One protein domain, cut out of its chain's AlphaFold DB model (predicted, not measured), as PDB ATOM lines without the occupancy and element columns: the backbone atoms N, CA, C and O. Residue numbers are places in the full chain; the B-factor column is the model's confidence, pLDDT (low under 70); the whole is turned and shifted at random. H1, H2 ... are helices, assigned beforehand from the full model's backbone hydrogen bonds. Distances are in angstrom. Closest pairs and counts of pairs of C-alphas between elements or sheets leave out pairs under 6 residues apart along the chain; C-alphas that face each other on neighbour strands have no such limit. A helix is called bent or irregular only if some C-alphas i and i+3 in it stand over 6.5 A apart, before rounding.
ATOM      1  N   THR A  69     -34.659  85.054  45.452       97.94
ATOM      2  CA  THR A  69     -34.605  84.577  46.839       97.94
ATOM      3  C   THR A  69     -33.205  84.774  47.413       97.94
ATOM      4  O   THR A  69     -33.082  85.309  48.516       97.94
ATOM      5  N   TRP A  70     -32.152  84.477  46.640       97.75
ATOM      6  CA  TRP A  70     -30.774  84.841  46.999       97.75
ATOM      7  C   TRP A  70     -30.634  86.353  47.252       97.75
ATOM      8  O   TRP A  70     -30.030  86.770  48.241       97.75
ATOM      9  N   GLU A  71     -31.242  87.191  46.408       97.75
ATOM     10  CA  GLU A  71     -31.265  88.651  46.563       97.75
ATOM     11  C   GLU A  71     -31.984  89.114  47.838       97.75
ATOM     12  O   GLU A  71     -31.565  90.104  48.445       97.75
ATOM     13  N   LYS A  72     -33.019  88.395  48.293       98.19
ATOM     14  CA  LYS A  72     -33.755  88.690  49.538       98.19
ATOM     15  C   LYS A  72     -32.991  88.232  50.795       98.19
ATOM     16  O   LYS A  72     -33.027  88.933  51.805       98.19
ATOM     17  N   MET A  73     -32.247  87.123  50.740       98.00
ATOM     18  CA  MET A  73     -31.452  86.588  51.865       98.00
ATOM     19  C   MET A  73     -30.374  87.563  52.384       98.00
ATOM     20  O   MET A  73     -29.802  88.355  51.628       98.00
ATOM     21  N   SER A  74     -30.024  87.504  53.675       98.50
ATOM     22  CA  SER A  74     -28.852  88.235  54.192       98.50
ATOM     23  C   SER A  74     -27.548  87.511  53.819       98.50
ATOM     24  O   SER A  74     -27.561  86.304  53.585       98.50
ATOM     25  N   LYS A  75     -26.388  88.196  53.839       98.06
ATOM     26  CA  LYS A  75     -25.079  87.533  53.615       98.06
ATOM     27  C   LYS A  75     -24.878  86.322  54.542       98.06
ATOM     28  O   LYS A  75     -24.297  85.332  54.116       98.06
ATOM     29  N   LYS A  76     -25.379  86.377  55.785       98.06
ATOM     30  CA  LYS A  76     -25.266  85.268  56.747       98.06
ATOM     31  C   LYS A  76     -26.132  84.066  56.382       98.06
ATOM     32  O   LYS A  76     -25.783  82.961  56.769       98.06
ATOM     33  N   ASP A  77     -27.236  84.273  55.673       98.00
ATOM     34  CA  ASP A  77     -28.143  83.193  55.281       98.00
ATOM     35  C   ASP A  77     -27.689  82.578  53.957       98.00
ATOM     36  O   ASP A  77     -27.567  81.362  53.874       98.00
ATOM     37  N   ILE A  78     -27.240  83.407  53.005       97.88
ATOM     38  CA  ILE A  78     -26.517  82.946  51.807       97.88
ATOM     39  C   ILE A  78     -25.325  82.050  52.211       97.88
ATOM     40  O   ILE A  78     -25.131  80.980  51.646       97.88
ATOM     41  N   LEU A  79     -24.552  82.442  53.232       97.50
ATOM     42  CA  LEU A  79     -23.423  81.655  53.751       97.50
ATOM     43  C   LEU A  79     -23.809  80.373  54.513       97.50
ATOM     44  O   LEU A  79     -22.932  79.540  54.737       97.50
ATOM     45  N   LYS A  80     -25.074  80.178  54.908       97.12
ATOM     46  CA  LYS A  80     -25.556  78.876  55.412       97.12
ATOM     47  C   LYS A  80     -25.916  77.954  54.250       97.12
ATOM     48  O   LYS A  80     -25.500  76.800  54.250       97.12
ATOM     49  N   GLU A  81     -26.637  78.508  53.277       97.00
ATOM     50  CA  GLU A  81     -27.293  77.807  52.169       97.00
ATOM     51  C   GLU A  81     -26.326  77.316  51.073       97.00
ATOM     52  O   GLU A  81     -26.623  76.398  50.315       97.00
ATOM     53  N   VAL A  82     -25.138  77.918  50.965       96.69
ATOM     54  CA  VAL A  82     -24.089  77.466  50.037       96.69
ATOM     55  C   VAL A  82     -23.505  76.135  50.523       96.69
ATOM     56  O   VAL A  82     -22.750  76.099  51.493       96.69
ATOM     57  N   ASN A  83     -23.794  75.037  49.824       94.69
ATOM     58  CA  ASN A  83     -23.339  73.693  50.196       94.69
ATOM     59  C   ASN A  83     -21.808  73.575  50.314       94.69
ATOM     60  O   ASN A  83     -21.297  72.995  51.279       94.69
ATOM     61  N   SER A  84     -21.043  74.124  49.364       95.38
ATOM     62  CA  SER A  84     -19.594  73.887  49.333       95.38
ATOM     63  C   SER A  84     -18.831  74.678  50.414       95.38
ATOM     64  O   SER A  84     -18.873  75.912  50.418       95.38
ATOM     65  N   PRO A  85     -18.052  74.025  51.304       93.44
ATOM     66  CA  PRO A  85     -17.269  74.707  52.343       93.44
ATOM     67  C   PRO A  85     -16.071  75.502  51.790       93.44
ATOM     68  O   PRO A  85     -15.478  76.318  52.497       93.44
ATOM     69  N   ASN A  86     -15.695  75.289  50.526       94.12
ATOM     70  CA  ASN A  86     -14.681  76.103  49.852       94.12
ATOM     71  C   ASN A  86     -15.277  77.438  49.401       94.12
ATOM     72  O   ASN A  86     -14.723  78.493  49.694       94.12
ATOM     73  N   ILE A  87     -16.457  77.394  48.780       95.19
ATOM     74  CA  ILE A  87     -17.145  78.588  48.282       95.19
ATOM     75  C   ILE A  87     -17.735  79.403  49.437       95.19
ATOM     76  O   ILE A  87     -17.688  80.626  49.380       95.19
ATOM     77  N   ARG A  88     -18.169  78.769  50.539       96.75
ATOM     78  CA  ARG A  88     -18.492  79.486  51.787       96.75
ATOM     79  C   ARG A  88     -17.328  80.350  52.274       96.75
ATOM     80  O   ARG A  88     -17.546  81.521  52.552       96.75
ATOM     81  N   ARG A  89     -16.098  79.820  52.288       96.56
ATOM     82  CA  ARG A  89     -14.895  80.594  52.646       96.56
ATOM     83  C   ARG A  89     -14.582  81.690  51.624       96.56
ATOM     84  O   ARG A  89     -14.352  82.821  52.023       96.56
ATOM     85  N   GLU A  90     -14.671  81.412  50.320       96.38
ATOM     86  CA  GLU A  90     -14.547  82.466  49.294       96.38
ATOM     87  C   GLU A  90     -15.599  83.577  49.427       96.38
ATOM     88  O   GLU A  90     -15.344  84.706  49.024       96.38
ATOM     89  N   PHE A  91     -16.801  83.269  49.914       98.00
ATOM     90  CA  PHE A  91     -17.891  84.229  50.097       98.00
ATOM     91  C   PHE A  91     -17.820  84.945  51.457       98.00
ATOM     92  O   PHE A  91     -18.457  85.984  51.640       98.00
ATOM     93  N   GLU A  92     -17.060  84.421  52.420       97.75
ATOM     94  CA  GLU A  92     -16.950  84.985  53.766       97.75
ATOM     95  C   GLU A  92     -16.256  86.354  53.759       97.75
ATOM     96  O   GLU A  92     -16.706  87.259  54.465       97.75
ATOM     97  N   ASP A  93     -15.296  86.573  52.857       97.00
ATOM     98  CA  ASP A  93     -14.623  87.868  52.672       97.00
ATOM     99  C   ASP A  93     -15.396  88.844  51.754       97.00
ATOM    100  O   ASP A  93     -15.316  90.061  51.924       97.00
ATOM    101  N   LEU A  94     -16.199  88.349  50.804       98.12
ATOM    102  CA  LEU A  94     -16.796  89.173  49.733       98.12
ATOM    103  C   LEU A  94     -18.055  89.956  50.165       98.12
ATOM    104  O   LEU A  94     -18.844  89.469  50.980       98.12
ATOM    105  N   PRO A  95     -18.334  91.152  49.614       98.31
ATOM    106  CA  PRO A  95     -19.595  91.852  49.864       98.31
ATOM    107  C   PRO A  95     -20.786  91.109  49.230       98.31
ATOM    108  O   PRO A  95     -20.637  90.414  48.224       98.31
ATOM    109  N   LYS A  96     -22.000  91.291  49.780       98.12
ATOM    110  CA  LYS A  96     -23.223  90.589  49.320       98.12
ATOM    111  C   LYS A  96     -23.419  90.669  47.799       98.12
ATOM    112  O   LYS A  96     -23.787  89.674  47.188       98.12
ATOM    113  N   ASN A  97     -23.147  91.819  47.190       98.19
ATOM    114  CA  ASN A  97     -23.371  92.035  45.759       98.19
ATOM    115  C   ASN A  97     -22.423  91.188  44.885       98.19
ATOM    116  O   ASN A  97     -22.844  90.664  43.858       98.19
ATOM    117  N   GLU A  98     -21.174  90.985  45.312       98.31
ATOM    118  CA  GLU A  98     -20.210  90.121  44.611       98.31
ATOM    119  C   GLU A  98     -20.509  88.634  44.825       98.31
ATOM    120  O   GLU A  98     -20.353  87.834  43.901       98.31
ATOM    121  N   ILE A  99     -21.009  88.267  46.011       98.31
ATOM    122  CA  ILE A  99     -21.541  86.924  46.275       98.31
ATOM    123  C   ILE A  99     -22.704  86.628  45.317       98.31
ATOM    124  O   ILE A  99     -22.683  85.611  44.627       98.31
ATOM    125  N   LEU A 100     -23.682  87.535  45.219       98.31
ATOM    126  CA  LEU A 100     -24.818  87.399  44.302       98.31
ATOM    127  C   LEU A 100     -24.368  87.310  42.842       98.31
ATOM    128  O   LEU A 100     -24.858  86.450  42.119       98.31
ATOM    129  N   TYR A 101     -23.388  88.112  42.422       98.25
ATOM    130  CA  TYR A 101     -22.809  88.027  41.079       98.25
ATOM    131  C   TYR A 101     -22.109  86.679  40.813       98.25
ATOM    132  O   TYR A 101     -22.291  86.086  39.746       98.25
ATOM    133  N   LYS A 102     -21.355  86.131  41.783       97.88
ATOM    134  CA  LYS A 102     -20.783  84.773  41.679       97.88
ATOM    135  C   LYS A 102     -21.880  83.698  41.599       97.88
ATOM    136  O   LYS A 102     -21.763  82.791  40.775       97.88
ATOM    137  N   ILE A 103     -22.944  83.804  42.399       97.62
ATOM    138  CA  ILE A 103     -24.101  82.889  42.382       97.62
ATOM    139  C   ILE A 103     -24.829  82.956  41.032       97.62
ATOM    140  O   ILE A 103     -25.049  81.920  40.407       97.62
ATOM    141  N   GLU A 104     -25.118  84.155  40.526       97.75
ATOM    142  CA  GLU A 104     -25.772  84.363  39.230       97.75
ATOM    143  C   GLU A 104     -24.933  83.790  38.075       97.75
ATOM    144  O   GLU A 104     -25.456  83.119  37.182       97.75
ATOM    145  N   LYS A 105     -23.606  83.973  38.121       97.50
ATOM    146  CA  LYS A 105     -22.669  83.371  37.164       97.50
ATOM    147  C   LYS A 105     -22.679  81.839  37.228       97.50
ATOM    148  O   LYS A 105     -22.591  81.198  36.178       97.50
ATOM    149  N   MET A 106     -22.815  81.241  38.414       96.44
ATOM    150  CA  MET A 106     -22.957  79.788  38.567       96.44
ATOM    151  C   MET A 106     -24.305  79.283  38.034       96.44
ATOM    152  O   MET A 106     -24.304  78.343  37.244       96.44
ATOM    153  N   HIS A 107     -25.424  79.954  38.335       95.12
ATOM    154  CA  HIS A 107     -26.744  79.654  37.751       95.12
ATOM    155  C   HIS A 107     -26.731  79.733  36.217       95.12
ATOM    156  O   HIS A 107     -27.150  78.793  35.543       95.12
ATOM    157  N   LYS A 108     -26.167  80.804  35.640       95.44
ATOM    158  CA  LYS A 108     -26.001  80.962  34.181       95.44
ATOM    159  C   LYS A 108     -25.133  79.855  33.571       95.44
ATOM    160  O   LYS A 108     -25.452  79.347  32.497       95.44
ATOM    161  N   SER A 109     -24.067  79.447  34.263       94.94
ATOM    162  CA  SER A 109     -23.191  78.350  33.823       94.94
ATOM    163  C   SER A 109     -23.907  76.998  33.868       94.94
ATOM    164  O   SER A 109     -23.854  76.247  32.894       94.94
ATOM    165  N   ALA A 110     -24.638  76.711  34.948       92.25
ATOM    166  CA  ALA A 110     -25.449  75.507  35.088       92.25
ATOM    167  C   ALA A 110     -26.548  75.440  34.016       92.25
ATOM    168  O   ALA A 110     -26.693  74.409  33.362       92.25
ATOM    169  N   ALA A 111     -27.254  76.545  33.757       92.94
ATOM    170  CA  ALA A 111     -28.261  76.644  32.701       92.94
ATOM    171  C   ALA A 111     -27.669  76.409  31.297       92.94
ATOM    172  O   ALA A 111     -28.229  75.629  30.525       92.94
ATOM    173  N   TYR A 112     -26.509  77.003  30.983       93.62
ATOM    174  CA  TYR A 112     -25.799  76.768  29.718       93.62
ATOM    175  C   TYR A 112     -25.410  75.292  29.539       93.62
ATOM    176  O   TYR A 112     -25.660  74.712  28.481       93.62
ATOM    177  N   LEU A 113     -24.847  74.658  30.573       89.12
ATOM    178  CA  LEU A 113     -24.533  73.225  30.556       89.12
ATOM    179  C   LEU A 113     -25.813  72.386  30.382       89.12
ATOM    180  O   LEU A 113     -25.842  71.469  29.563       89.12
ATOM    181  N   SER A 114     -26.897  72.754  31.070       91.75
ATOM    182  CA  SER A 114     -28.206  72.103  30.961       91.75
ATOM    183  C   SER A 114     -28.774  72.132  29.545       91.75
ATOM    184  O   SER A 114     -29.262  71.119  29.039       91.75
ATOM    185  N   GLN A 115     -28.672  73.285  28.881       92.75
ATOM    186  CA  GLN A 115     -29.094  73.470  27.497       92.75
ATOM    187  C   GLN A 115     -28.192  72.690  26.530       92.75
ATOM    188  O   GLN A 115     -28.699  72.010  25.639       92.75
ATOM    189  N   LYS A 116     -26.868  72.744  26.724       94.25
ATOM    190  CA  LYS A 116     -25.868  72.098  25.858       94.25
ATOM    191  C   LYS A 116     -25.933  70.570  25.892       94.25
ATOM    192  O   LYS A 116     -25.732  69.940  24.858       94.25
ATOM    193  N   PHE A 117     -26.217  69.982  27.053       92.69
ATOM    194  CA  PHE A 117     -26.293  68.528  27.243       92.69
ATOM    195  C   PHE A 117     -27.730  67.975  27.279       92.69
ATOM    196  O   PHE A 117     -27.924  66.785  27.506       92.69
ATOM    197  N   GLY A 118     -28.756  68.809  27.066       89.75
ATOM    198  CA  GLY A 118     -30.167  68.390  27.052       89.75
ATOM    199  C   GLY A 118     -30.769  68.039  28.425       89.75
ATOM    200  O   GLY A 118     -31.952  67.699  28.518       89.75
ATOM    201  N   VAL A 119     -29.998  68.173  29.508       86.38
ATOM    202  CA  VAL A 119     -30.402  67.857  30.892       86.38
ATOM    203  C   VAL A 119     -31.252  68.951  31.559       86.38
ATOM    204  O   VAL A 119     -31.431  68.952  32.773       86.38
ATOM    205  N   HIS A 120     -31.856  69.848  30.769       76.94
ATOM    206  CA  HIS A 120     -32.738  70.926  31.246       76.94
ATOM    207  C   HIS A 120     -33.912  70.424  32.111       76.94
ATOM    208  O   HIS A 120     -34.363  71.130  33.012       76.94
ATOM    209  N   HIS A 121     -34.367  69.193  31.869       75.44
ATOM    210  CA  HIS A 121     -35.401  68.508  32.647       75.44
ATOM    211  C   HIS A 121     -34.934  68.053  34.047       75.44
ATOM    212  O   HIS A 121     -35.766  67.789  34.905       75.44
ATOM    213  N   LEU A 122     -33.621  67.979  34.301       66.50
ATOM    214  CA  LEU A 122     -33.066  67.636  35.614       66.50
ATOM    215  C   LEU A 122     -32.861  68.877  36.496       66.50
ATOM    216  O   LEU A 122     -33.119  68.802  37.695       66.50
ATOM    217  N   ILE A 123     -32.434  70.002  35.900       67.38
ATOM    218  CA  ILE A 123     -32.086  71.245  36.621       67.38
ATOM    219  C   ILE A 123     -33.302  72.150  36.879       67.38
ATOM    220  O   ILE A 123     -33.275  72.961  37.799       67.38
ATOM    221  N   LYS A 124     -34.401  72.008  36.126       58.34
ATOM    222  CA  LYS A 124     -35.652  72.685  36.494       58.34
ATOM    223  C   LYS A 124     -36.201  72.117  37.806       58.34
ATOM    224  O   LYS A 124     -36.624  70.963  37.857       58.34
ATOM    225  N   SER A 125     -36.243  72.964  38.831       50.69
ATOM    226  CA  SER A 125     -37.355  72.984  39.777       50.69
ATOM    227  C   SER A 125     -38.644  73.237  38.995       50.69
ATOM    228  O   SER A 125     -38.669  74.106  38.116       50.69
TER     229      SER A 125
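This is residues 69 to 125 of the 1100 residues of the protein "(salmon louse) hypothetical protein" of Lepeophtheirus salmonis (UniProt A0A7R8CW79). One long helix, H4, makes the long axis, with short helices H1, H2 and H3 gathered round its first end and the short H5 folded back beside its other end. H2 and H3 form a helical hairpin, side by side. The printed part has 57 residues with five named helices, H1 to H5 in chain order, and no named strand; the class is all helix. It is elongated, spanning 35 by 21 by 17 A, and only just loose, close to compact, with a radius of gyration of the C-alphas of 12.7 A.

H1 is residues 69 to 72, with C-alpha 69 at (-34.605, 84.577, 46.839). H2, residues 75 to 81, is 10.1 A long. H3, residues 85 to 93, is 13.4 A long; it is neither bent nor irregular, but only just: C-alphas 90 and 93 are 6.4 A apart. H4, residues 96 to 116, runs 30.0 A from C-alpha 96 at (-23.223, 90.589, 49.320) to C-alpha 116 at (-25.868, 72.098, 25.858). H5 is residues 120 to 123, ending at C-alpha (-32.086, 71.245, 36.621).

H1 is close to H4 but not clearly touching; their closest C-alphas, Glu 71 and Leu 100, are 6.9 A apart. H2 and H3 touch, closest at the C-alphas of Leu 79 and Arg 88, 5.7 A, with a shallow tilt of 4 degrees, opposite ways. H3 and H4 are close but not clearly touching, closest at the C-alphas of Phe 91 and Ile 99, 5.9 A. H4 touches H5 with residues 111 to 114 alone; the closest C-alphas are Ser 114 and His 120, 4.7 A. H3 and H5 are apart. In H2 and H4 every O i to N i+4 pair is within hydrogen-bond range, in H3 3 of 5; H1 and H5 are too short for such a pair.

The C-alphas farthest apart, Asp 93 and Gly 118, are 35.7 A apart. The printed part has no cut, and the four links between helices are tight. Mean pLDDT of the printed part is 92.9; residues 122 to 125 are under 70.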